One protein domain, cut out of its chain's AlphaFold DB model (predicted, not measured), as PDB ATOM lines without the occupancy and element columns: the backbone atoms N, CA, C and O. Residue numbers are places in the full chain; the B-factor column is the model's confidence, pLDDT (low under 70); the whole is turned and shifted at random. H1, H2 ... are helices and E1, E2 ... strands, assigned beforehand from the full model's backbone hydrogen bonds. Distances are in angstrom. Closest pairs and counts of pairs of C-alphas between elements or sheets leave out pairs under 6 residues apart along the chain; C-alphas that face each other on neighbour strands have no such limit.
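What this domain is: This is residues 6 to 87 of the 151 residues of an uncharacterized protein of Flavobacterium sp. (UniProt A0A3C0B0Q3). A small antiparallel hairpin, E1 and E2, sits at the open end of a loose V of two long helices, H2 and H3, with a hollow middle. H1 stands free on one side. The printed part has 82 residues, mostly helix, in the order H1 H2 H3 E1 E2. It is loose, with a radius of gyration of the C-alphas of 15.6 A, and spans 48 by 30 by 19 A.

Where its parts are: E1 is residues 79 to 81 and E2 84 to 86, ending at C-alpha 86 (-13.808, 53.519, -44.864). H3, residues 48 to 72, is 35.8 A long; H2, 26 to 42, 24.4 A; H1, 6 to 17, 16.7 A, from C-alpha 6 (-25.191, 49.839, -17.516).

How they stand to each other: In the hairpin, N 79 and O 86 are within hydrogen-bond range at 3.0 A. H2 and H3 are close but not clearly touching, the closest C-alphas, Ile 41 and Pro 48, 6.5 A apart; they run opposite ways at a shallow tilt of 26 degrees. H1 and H2 are apart, as are H1 and H3. In H1, H2 and H3 every O i to N i+4 pair is within hydrogen-bond range.

The domain as a whole: The farthest C-alphas, Gly 44 and Phe 76, are 48.7 A apart. The printed part has no cut and no long link. pLDDT is under 70 at residues 6 to 8, 11 and 13 to 22.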
ATOM      1  N   GLU A   6     -26.621  49.666 -17.282       67.75
ATOM      2  CA  GLU A   6     -25.191  49.839 -17.516       67.75
ATOM      3  C   GLU A   6     -24.487  48.501 -17.793       67.75
ATOM      4  O   GLU A   6     -23.802  48.367 -18.801       67.75
ATOM      5  N   GLN A   7     -24.757  47.466 -16.990       67.06
ATOM      6  CA  GLN A   7     -24.253  46.109 -17.246       67.06
ATOM      7  C   GLN A   7     -24.799  45.522 -18.555       67.06
ATOM      8  O   GLN A   7     -24.089  44.810 -19.258       67.06
ATOM      9  N   PHE A   8     -26.050  45.832 -18.910       69.38
ATOM     10  CA  PHE A   8     -26.630  45.430 -20.191       69.38
ATOM     11  C   PHE A   8     -25.907  46.096 -21.368       69.38
ATOM     12  O   PHE A   8     -25.596  45.429 -22.352       69.38
ATOM     13  N   LEU A   9     -25.607  47.393 -21.264       72.25
ATOM     14  CA  LEU A   9     -24.870  48.124 -22.294       72.25
ATOM     15  C   LEU A   9     -23.425  47.634 -22.425       72.25
ATOM     16  O   LEU A   9     -22.944  47.500 -23.546       72.25
ATOM     17  N   GLN A  10     -22.761  47.309 -21.315       72.69
ATOM     18  CA  GLN A  10     -21.393  46.792 -21.330       72.69
ATOM     19  C   GLN A  10     -21.305  45.422 -22.017       72.69
ATOM     20  O   GLN A  10     -20.510  45.255 -22.939       72.69
ATOM     21  N   LEU A  11     -22.185  44.480 -21.655       68.94
ATOM     22  CA  LEU A  11     -22.253  43.163 -22.303       68.94
ATOM     23  C   LEU A  11     -22.546  43.281 -23.806       68.94
ATOM     24  O   LEU A  11     -21.962  42.577 -24.622       68.94
ATOM     25  N   ARG A  12     -23.430  44.210 -24.189       73.94
ATOM     26  CA  ARG A  12     -23.780  44.441 -25.597       73.94
ATOM     27  C   ARG A  12     -22.665  45.124 -26.380       73.94
ATOM     28  O   ARG A  12     -22.510  44.833 -27.559       73.94
ATOM     29  N   ALA A  13     -21.890  46.008 -25.756       66.75
ATOM     30  CA  ALA A  13     -20.746  46.651 -26.395       66.75
ATOM     31  C   ALA A  13     -19.651  45.630 -26.742       66.75
ATOM     32  O   ALA A  13     -19.107  45.664 -27.846       66.75
ATOM     33  N   GLU A  14     -19.385  44.690 -25.832       66.56
ATOM     34  CA  GLU A  14     -18.454  43.581 -26.065       66.56
ATOM     35  C   GLU A  14     -18.939  42.669 -27.201       66.56
ATOM     36  O   GLU A  14     -18.162  42.339 -28.094       66.56
ATOM     37  N   GLU A  15     -20.234  42.329 -27.233       66.31
ATOM     38  CA  GLU A  15     -20.833  41.552 -28.327       66.31
ATOM     39  C   GLU A  15     -20.736  42.279 -29.678       66.31
ATOM     40  O   GLU A  15     -20.379  41.666 -30.683       66.31
ATOM     41  N   VAL A  16     -21.017  43.586 -29.719       66.62
ATOM     42  CA  VAL A  16     -20.961  44.393 -30.952       66.62
ATOM     43  C   VAL A  16     -19.545  44.446 -31.531       66.62
ATOM     44  O   VAL A  16     -19.395  44.430 -32.752       66.62
ATOM     45  N   ALA A  17     -18.506  44.444 -30.690       62.50
ATOM     46  CA  ALA A  17     -17.113  44.461 -31.140       62.50
ATOM     47  C   ALA A  17     -16.706  43.209 -31.945       62.50
ATOM     48  O   ALA A  17     -15.753  43.268 -32.721       62.50
ATOM     49  N   VAL A  18     -17.426  42.091 -31.787       65.75
ATOM     50  CA  VAL A  18     -17.101  40.789 -32.407       65.75
ATOM     51  C   VAL A  18     -18.292  40.138 -33.128       65.75
ATOM     52  O   VAL A  18     -18.248  38.957 -33.461       65.75
ATOM     53  N   MET A  19     -19.375  40.890 -33.351       65.62
ATOM     54  CA  MET A  19     -20.702  40.336 -33.658       65.62
ATOM     55  C   MET A  19     -20.796  39.603 -35.000       65.62
ATOM     56  O   MET A  19     -21.539  38.630 -35.124       65.62
ATOM     57  N   TYR A  20     -20.070  40.077 -36.012       67.56
ATOM     58  CA  TYR A  20     -20.091  39.511 -37.354       67.56
ATOM     59  C   TYR A  20     -18.669  39.345 -37.876       67.56
ATOM     60  O   TYR A  20     -17.837  40.241 -37.736       67.56
ATOM     61  N   ASP A  21     -18.406  38.189 -38.483       68.38
ATOM     62  CA  ASP A  21     -17.134  37.916 -39.142       68.38
ATOM     63  C   ASP A  21     -16.918  38.862 -40.337       68.38
ATOM     64  O   ASP A  21     -17.868  39.301 -40.983       68.38
ATOM     65  N   HIS A  22     -15.657  39.140 -40.664       67.12
ATOM     66  CA  HIS A  22     -15.253  40.018 -41.764       67.12
ATOM     67  C   HIS A  22     -15.779  39.605 -43.152       67.12
ATOM     68  O   HIS A  22     -15.796  40.426 -44.070       67.12
ATOM     69  N   THR A  23     -16.210  38.352 -43.321       73.38
ATOM     70  CA  THR A  23     -16.839  37.855 -44.554       73.38
ATOM     71  C   THR A  23     -18.342  38.128 -44.636       73.38
ATOM     72  O   THR A  23     -18.936  37.923 -45.694       73.38
ATOM     73  N   PHE A  24     -18.966  38.624 -43.562       79.38
ATOM     74  CA  PHE A  24     -20.402  38.863 -43.492       79.38
ATOM     75  C   PHE A  24     -20.822  40.046 -44.371       79.38
ATOM     76  O   PHE A  24     -20.639  41.221 -44.055       79.38
ATOM     77  N   THR A  25     -21.415  39.731 -45.516       81.19
ATOM     78  CA  THR A  25     -21.737  40.715 -46.544       81.19
ATOM     79  C   THR A  25     -22.999  41.514 -46.219       81.19
ATOM     80  O   THR A  25     -23.912  41.066 -45.524       81.19
ATOM     81  N   LYS A  26     -23.156  42.675 -46.871       82.50
ATOM     82  CA  LYS A  26     -24.404  43.462 -46.832       82.50
ATOM     83  C   LYS A  26     -25.648  42.636 -47.189       82.50
ATOM     84  O   LYS A  26     -26.727  42.883 -46.651       82.50
ATOM     85  N   LYS A  27     -25.530  41.674 -48.113       86.06
ATOM     86  CA  LYS A  27     -26.653  40.807 -48.509       86.06
ATOM     87  C   LYS A  27     -27.049  39.865 -47.374       86.06
ATOM     88  O   LYS A  27     -28.241  39.692 -47.134       86.06
ATOM     89  N   GLU A  28     -26.069  39.302 -46.677       83.62
ATOM     90  CA  GLU A  28     -26.295  38.417 -45.534       83.62
ATOM     91  C   GLU A  28     -26.839  39.187 -44.335       83.62
ATOM     92  O   GLU A  28     -27.812  38.736 -43.743       83.62
ATOM     93  N   ALA A  29     -26.346  40.400 -44.063       82.50
ATOM     94  CA  ALA A  29     -26.917  41.288 -43.045       82.50
ATOM     95  C   ALA A  29     -28.418  41.538 -43.268       82.50
ATOM     96  O   ALA A  29     -29.234  41.386 -42.356       82.50
ATOM     97  N   ILE A  30     -28.802  41.854 -44.509       86.19
ATOM     98  CA  ILE A  30     -30.210  42.054 -44.882       86.19
ATOM     99  C   ILE A  30     -31.011  40.756 -44.722       86.19
ATOM    100  O   ILE A  30     -32.145  40.792 -44.244       86.19
ATOM    101  N   LEU A  31     -30.455  39.615 -45.136       88.25
ATOM    102  CA  LEU A  31     -31.138  38.326 -45.055       88.25
ATOM    103  C   LEU A  31     -31.337  37.869 -43.606       88.25
ATOM    104  O   LEU A  31     -32.422  37.403 -43.269       88.25
ATOM    105  N   THR A  32     -30.334  38.045 -42.748       85.88
ATOM    106  CA  THR A  32     -30.403  37.736 -41.316       85.88
ATOM    107  C   THR A  32     -31.475  38.575 -40.631       85.88
ATOM    108  O   THR A  32     -32.294  38.025 -39.900       85.88
ATOM    109  N   GLY A  33     -31.554  39.877 -40.932       84.12
ATOM    110  CA  GLY A  33     -32.616  40.740 -40.408       84.12
ATOM    111  C   GLY A  33     -34.019  40.306 -40.845       84.12
ATOM    112  O   GLY A  33     -34.945  40.331 -40.038       84.12
ATOM    113  N   LYS A  34     -34.183  39.858 -42.099       88.12
ATOM    114  CA  LYS A  34     -35.461  39.303 -42.583       88.12
ATOM    115  C   LYS A  34     -35.834  38.020 -41.847       88.12
ATOM    116  O   LYS A  34     -36.902  37.967 -41.258       88.12
ATOM    117  N   ARG A  35     -34.914  37.050 -41.796       87.50
ATOM    118  CA  ARG A  35     -35.119  35.766 -41.104       87.50
ATOM    119  C   ARG A  35     -35.445  35.946 -39.625       87.50
ATOM    120  O   ARG A  35     -36.280  35.228 -39.101       87.50
ATOM    121  N   MET A  36     -34.816  36.916 -38.960       84.12
ATOM    122  CA  MET A  36     -35.135  37.251 -37.572       84.12
ATOM    123  C   MET A  36     -36.607  37.651 -37.416       84.12
ATOM    124  O   MET A  36     -37.268  37.185 -36.494       84.12
ATOM    125  N   VAL A  37     -37.119  38.516 -38.295       85.62
ATOM    126  CA  VAL A  37     -38.520  38.953 -38.245       85.62
ATOM    127  C   VAL A  37     -39.464  37.819 -38.636       85.62
ATOM    128  O   VAL A  37     -40.468  37.639 -37.958       85.62
ATOM    129  N   ASP A  38     -39.132  37.050 -39.676       86.88
ATOM    130  CA  ASP A  38     -39.940  35.914 -40.132       86.88
ATOM    131  C   ASP A  38     -40.108  34.886 -39.000       86.88
ATOM    132  O   ASP A  38     -41.237  34.579 -38.631       86.88
ATOM    133  N   ASN A  39     -39.013  34.478 -38.346       84.12
ATOM    134  CA  ASN A  39     -39.057  33.552 -37.209       84.12
ATOM    135  C   ASN A  39     -39.908  34.097 -36.048       84.12
ATOM    136  O   ASN A  39     -40.748  33.389 -35.510       84.12
ATOM    137  N   LEU A  40     -39.748  35.378 -35.687       82.62
ATOM    138  CA  LEU A  40     -40.517  35.991 -34.595       82.62
ATOM    139  C   LEU A  40     -42.018  36.096 -34.896       82.62
ATOM    140  O   LEU A  40     -42.827  36.132 -33.970       82.62
ATOM    141  N   ILE A  41     -42.392  36.200 -36.174       83.06
ATOM    142  CA  ILE A  41     -43.792  36.193 -36.604       83.06
ATOM    143  C   ILE A  41     -44.336  34.759 -36.621       83.06
ATOM    144  O   ILE A  41     -45.473  34.549 -36.201       83.06
ATOM    145  N   GLU A  42     -43.544  33.795 -37.097       83.12
ATOM    146  CA  GLU A  42     -43.913  32.377 -37.185       83.12
ATOM    147  C   GLU A  42     -44.069  31.717 -35.808       83.12
ATOM    148  O   GLU A  42     -45.009  30.945 -35.620       83.12
ATOM    149  N   ASP A  43     -43.226  32.074 -34.834       78.81
ATOM    150  CA  ASP A  43     -43.291  31.560 -33.459       78.81
ATOM    151  C   ASP A  43     -44.609  31.944 -32.752       78.81
ATOM    152  O   ASP A  43     -45.050  31.256 -31.837       78.81
ATOM    153  N   GLY A  44     -45.266  33.039 -33.160       72.25
ATOM    154  CA  GLY A  44     -46.603  33.442 -32.692       72.25
ATOM    155  C   GLY A  44     -46.706  33.902 -31.227       72.25
ATOM    156  O   GLY A  44     -47.723  34.480 -30.838       72.25
ATOM    157  N   ASP A  45     -45.656  33.711 -30.428       75.62
ATOM    158  CA  ASP A  45     -45.633  33.983 -28.985       75.62
ATOM    159  C   ASP A  45     -45.526  35.477 -28.627       75.62
ATOM    160  O   ASP A  45     -45.777  35.878 -27.485       75.62
ATOM    161  N   ILE A  46     -45.154  36.338 -29.583       77.50
ATOM    162  CA  ILE A  46     -44.858  37.753 -29.328       77.50
ATOM    163  C   ILE A  46     -45.633  38.651 -30.294       77.50
ATOM    164  O   ILE A  46     -45.583  38.475 -31.504       77.50
ATOM    165  N   ASP A  47     -46.304  39.680 -29.759       84.94
ATOM    166  CA  ASP A  47     -46.972  40.712 -30.565       84.94
ATOM    167  C   ASP A  47     -45.955  41.428 -31.485       84.94
ATOM    168  O   ASP A  47     -45.097  42.175 -30.982       84.94
ATOM    169  N   PRO A  48     -46.068  41.288 -32.823       84.69
ATOM    170  CA  PRO A  48     -45.116  41.866 -33.770       84.69
ATOM    171  C   PRO A  48     -44.974  43.387 -33.643       84.69
ATOM    172  O   PRO A  48     -43.902  43.937 -33.903       84.69
ATOM    173  N   LYS A  49     -46.019  44.097 -33.194       87.88
ATOM    174  CA  LYS A  49     -45.953  45.554 -32.997       87.88
ATOM    175  C   LYS A  49     -45.043  45.930 -31.834       87.88
ATOM    176  O   LYS A  49     -44.329  46.927 -31.926       87.88
ATOM    177  N   LYS A  50     -45.037  45.137 -30.757       86.25
ATOM    178  CA  LYS A  50     -44.137  45.352 -29.612       86.25
ATOM    179  C   LYS A  50     -42.688  45.110 -30.009       86.25
ATOM    180  O   LYS A  50     -41.827  45.919 -29.669       86.25
ATOM    181  N   VAL A  51     -42.435  44.042 -30.767       85.62
ATOM    182  CA  VAL A  51     -41.107  43.761 -31.334       85.62
ATOM    183  C   VAL A  51     -40.656  44.932 -32.199       85.62
ATOM    184  O   VAL A  51     -39.575  45.479 -31.988       85.62
ATOM    185  N   TRP A  52     -41.508  45.377 -33.123       88.50
ATOM    186  CA  TRP A  52     -41.160  46.460 -34.033       88.50
ATOM    187  C   TRP A  52     -40.903  47.788 -33.311       88.50
ATOM    188  O   TRP A  52     -39.929  48.471 -33.621       88.50
ATOM    189  N   ALA A  53     -41.699  48.128 -32.293       88.12
ATOM    190  CA  ALA A  53     -41.462  49.309 -31.465       88.12
ATOM    191  C   ALA A  53     -40.090  49.262 -30.765       88.12
ATOM    192  O   ALA A  53     -39.382  50.268 -30.722       88.12
ATOM    193  N   ASN A  54     -39.682  48.094 -30.261       85.44
ATOM    194  CA  ASN A  54     -38.362  47.920 -29.656       85.44
ATOM    195  C   ASN A  54     -37.227  48.020 -30.688       85.44
ATOM    196  O   ASN A  54     -36.208  48.641 -30.396       85.44
ATOM    197  N   ILE A  55     -37.416  47.493 -31.905       86.94
ATOM    198  CA  ILE A  55     -36.454  47.656 -33.010       86.94
ATOM    199  C   ILE A  55     -36.262  49.138 -33.348       86.94
ATOM    200  O   ILE A  55     -35.132  49.581 -33.528       86.94
ATOM    201  N   VAL A  56     -37.345  49.921 -33.406       88.88
ATOM    202  CA  VAL A  56     -37.268  51.366 -33.683       88.88
ATOM    203  C   VAL A  56     -36.457  52.094 -32.609       88.88
ATOM    204  O   VAL A  56     -35.600  52.900 -32.948       88.88
ATOM    205  N   ARG A  57     -36.648  51.762 -31.328       87.00
ATOM    206  CA  ARG A  57     -35.843  52.334 -30.235       87.00
ATOM    207  C   ARG A  57     -34.370  51.955 -30.333       87.00
ATOM    208  O   ARG A  57     -33.507  52.815 -30.196       87.00
ATOM    209  N   LEU A  58     -34.081  50.677 -30.588       85.56
ATOM    210  CA  LEU A  58     -32.709  50.198 -30.746       85.56
ATOM    211  C   LEU A  58     -32.015  50.878 -31.932       85.56
ATOM    212  O   LEU A  58     -30.845  51.235 -31.836       85.56
ATOM    213  N   LYS A  59     -32.746  51.110 -33.026       88.56
ATOM    214  CA  LYS A  59     -32.237  51.850 -34.179       88.56
ATOM    215  C   LYS A  59     -31.781  53.258 -33.791       88.56
ATOM    216  O   LYS A  59     -30.719  53.660 -34.244       88.56
ATOM    217  N   GLU A  60     -32.521  53.980 -32.952       89.69
ATOM    218  CA  GLU A  60     -32.090  55.311 -32.495       89.69
ATOM    219  C   GLU A  60     -30.812  55.258 -31.648       89.69
ATOM    220  O   GLU A  60     -29.919  56.080 -31.839       89.69
ATOM    221  N   VAL A  61     -30.667  54.246 -30.785       86.12
ATOM    222  CA  VAL A  61     -29.419  54.022 -30.030       86.12
ATOM    223  C   VAL A  61     -28.243  53.792 -30.986       86.12
ATOM    224  O   VAL A  61     -27.204  54.432 -30.847       86.12
ATOM    225  N   ILE A  62     -28.417  52.920 -31.986       87.19
ATOM    226  CA  ILE A  62     -27.379  52.617 -32.984       87.19
ATOM    227  C   ILE A  62     -27.049  53.852 -33.830       87.19
ATOM    228  O   ILE A  62     -25.876  54.134 -34.047       87.19
ATOM    229  N   ASN A  63     -28.054  54.613 -34.277       90.44
ATOM    230  CA  ASN A  63     -27.845  55.843 -35.044       90.44
ATOM    231  C   ASN A  63     -27.045  56.876 -34.237       90.44
ATOM    232  O   ASN A  63     -26.146  57.515 -34.778       90.44
ATOM    233  N   SER A  64     -27.362  57.034 -32.948       90.19
ATOM    234  CA  SER A  64     -26.631  57.946 -32.068       90.19
ATOM    235  C   SER A  64     -25.183  57.497 -31.867       90.19
ATOM    236  O   SER A  64     -24.287  58.338 -31.855       90.19
ATOM    237  N   ALA A  65     -24.943  56.191 -31.732       86.62
ATOM    238  CA  ALA A  65     -23.594  55.642 -31.634       86.62
ATOM    239  C   ALA A  65     -22.799  55.829 -32.942       86.62
ATOM    240  O   ALA A  65     -21.650  56.255 -32.888       86.62
ATOM    241  N   ASP A  66     -23.408  55.582 -34.112       87.56
ATOM    242  CA  ASP A  66     -22.792  55.826 -35.431       87.56
ATOM    243  C   ASP A  66     -22.396  57.298 -35.602       87.56
ATOM    244  O   ASP A  66     -21.271  57.594 -36.003       87.56
ATOM    245  N   ALA A  67     -23.289  58.227 -35.245       90.44
ATOM    246  CA  ALA A  67     -22.996  59.658 -35.296       90.44
ATOM    247  C   ALA A  67     -21.789  60.013 -34.413       90.44
ATOM    248  O   ALA A  67     -20.859  60.673 -34.873       90.44
ATOM    249  N   TYR A  68     -21.758  59.491 -33.184       91.06
ATOM    250  CA  TYR A  68     -20.651  59.720 -32.262       91.06
ATOM    251  C   TYR A  68     -19.327  59.116 -32.757       91.06
ATOM    252  O   TYR A  68     -18.278  59.745 -32.619       91.06
ATOM    253  N   PHE A  69     -19.349  57.933 -33.386       85.94
ATOM    254  CA  PHE A  69     -18.159  57.349 -34.014       85.94
ATOM    255  C   PHE A  69     -17.618  58.221 -35.147       85.94
ATOM    256  O   PHE A  69     -16.409  58.407 -35.231       85.94
ATOM    257  N   ARG A  70     -18.487  58.793 -35.989       85.06
ATOM    258  CA  ARG A  70     -18.064  59.700 -37.071       85.06
ATOM    259  C   ARG A  70     -17.434  60.990 -36.558       85.06
ATOM    260  O   ARG A  70     -16.572  61.541 -37.230       85.06
ATOM    261  N   GLU A  71     -17.876  61.480 -35.404       86.25
ATOM    262  CA  GLU A  71     -17.291  62.656 -34.753       86.25
ATOM    263  C   GLU A  71     -15.976  62.325 -34.035       86.25
ATOM    264  O   GLU A  71     -15.064  63.149 -34.002       86.25
ATOM    265  N   SER A  72     -15.874  61.121 -33.464       86.56
ATOM    266  CA  SER A  72     -14.749  60.722 -32.611       86.56
ATOM    267  C   SER A  72     -13.584  60.085 -33.373       86.56
ATOM    268  O   SER A  72     -12.450  60.132 -32.895       86.56
ATOM    269  N   LEU A  73     -13.838  59.450 -34.521       84.56
ATOM    270  CA  LEU A  73     -12.824  58.739 -35.300       84.56
ATOM    271  C   LEU A  73     -12.342  59.578 -36.486       84.56
ATOM    272  O   LEU A  73     -13.125  59.996 -37.336       84.56
ATOM    273  N   TYR A  74     -11.023  59.743 -36.583       79.06
ATOM    274  CA  TYR A  74     -10.361  60.337 -37.741       79.06
ATOM    275  C   TYR A  74      -9.720  59.238 -38.586       79.06
ATOM    276  O   TYR A  74      -8.750  58.610 -38.166       79.06
ATOM    277  N   ILE A  75     -10.261  59.026 -39.784       81.06
ATOM    278  CA  ILE A  75      -9.725  58.087 -40.774       81.06
ATOM    279  C   ILE A  75      -8.941  58.905 -41.800       81.06
ATOM    280  O   ILE A  75      -9.511  59.760 -42.477       81.06
ATOM    281  N   PHE A  76      -7.630  58.685 -41.885       76.50
ATOM    282  CA  PHE A  76      -6.737  59.464 -42.754       76.50
ATOM    283  C   PHE A  76      -6.536  58.833 -44.131       76.50
ATOM    284  O   PHE A  76      -6.294  59.541 -45.107       76.50
ATOM    285  N   GLU A  77      -6.664  57.512 -44.222       83.62
ATOM    286  CA  GLU A  77      -6.433  56.742 -45.439       83.62
ATOM    287  C   GLU A  77      -7.607  55.806 -45.707       83.62
ATOM    288  O   GLU A  77      -8.392  55.495 -44.814       83.62
ATOM    289  N   LYS A  78      -7.753  55.371 -46.962       87.31
ATOM    290  CA  LYS A  78      -8.766  54.373 -47.291       87.31
ATOM    291  C   LYS A  78      -8.388  53.050 -46.627       87.31
ATOM    292  O   LYS A  78      -7.359  52.473 -46.964       87.31
ATOM    293  N   GLU A  79      -9.255  52.539 -45.767       88.44
ATOM    294  CA  GLU A  79      -9.069  51.254 -45.098       88.44
ATOM    295  C   GLU A  79     -10.322  50.383 -45.210       88.44
ATOM    296  O   GLU A  79     -11.429  50.871 -45.435       88.44
ATOM    297  N   SER A  80     -10.147  49.066 -45.110       84.19
ATOM    298  CA  SER A  80     -11.249  48.103 -45.103       84.19
ATOM    299  C   SER A  80     -11.153  47.275 -43.833       84.19
ATOM    300  O   SER A  80     -10.189  46.533 -43.652       84.19
ATOM    301  N   ILE A  81     -12.134  47.429 -42.945       82.50
ATOM    302  CA  ILE A  81     -12.193  46.732 -41.657       82.50
ATOM    303  C   ILE A  81     -13.502  45.951 -41.617       82.50
ATOM    304  O   ILE A  81     -14.568  46.507 -41.872       82.50
ATOM    305  N   ASN A  82     -13.427  44.653 -41.311       74.62
ATOM    306  CA  ASN A  82     -14.585  43.756 -41.216       74.62
ATOM    307  C   ASN A  82     -15.529  43.818 -42.438       74.62
ATOM    308  O   ASN A  82     -16.748  43.804 -42.296       74.62
ATOM    309  N   GLY A  83     -14.966  43.934 -43.647       72.50
ATOM    310  CA  GLY A  83     -15.744  44.006 -44.890       72.50
ATOM    311  C   GLY A  83     -16.424  45.358 -45.153       72.50
ATOM    312  O   GLY A  83     -17.183  45.479 -46.119       72.50
ATOM    313  N   VAL A  84     -16.151  46.379 -44.334       82.00
ATOM    314  CA  VAL A  84     -16.618  47.760 -44.510       82.00
ATOM    315  C   VAL A  84     -15.463  48.631 -44.993       82.00
ATOM    316  O   VAL A  84     -14.428  48.718 -44.337       82.00
ATOM    317  N   GLU A  85     -15.648  49.297 -46.134       87.00
ATOM    318  CA  GLU A  85     -14.678  50.267 -46.649       87.00
ATOM    319  C   GLU A  85     -14.912  51.651 -46.037       87.00
ATOM    320  O   GLU A  85     -15.958  52.275 -46.235       87.00
ATOM    321  N   PHE A  86     -13.893  52.159 -45.360       87.69
ATOM    322  CA  PHE A  86     -13.808  53.519 -44.864       87.69
ATOM    323  C   PHE A  86     -12.993  54.330 -45.865       87.69
ATOM    324  O   PHE A  86     -11.827  54.040 -46.117       87.69
ATOM    325  N   THR A  87     -13.615  55.325 -46.494       87.06
ATOM    326  CA  THR A  87     -12.936  56.208 -47.451       87.06
ATOM    327  C   THR A  87     -13.034  57.643 -46.947       87.06
ATOM    328  O   THR A  87     -14.153  58.156 -46.860       87.06
TER     329      THR A  87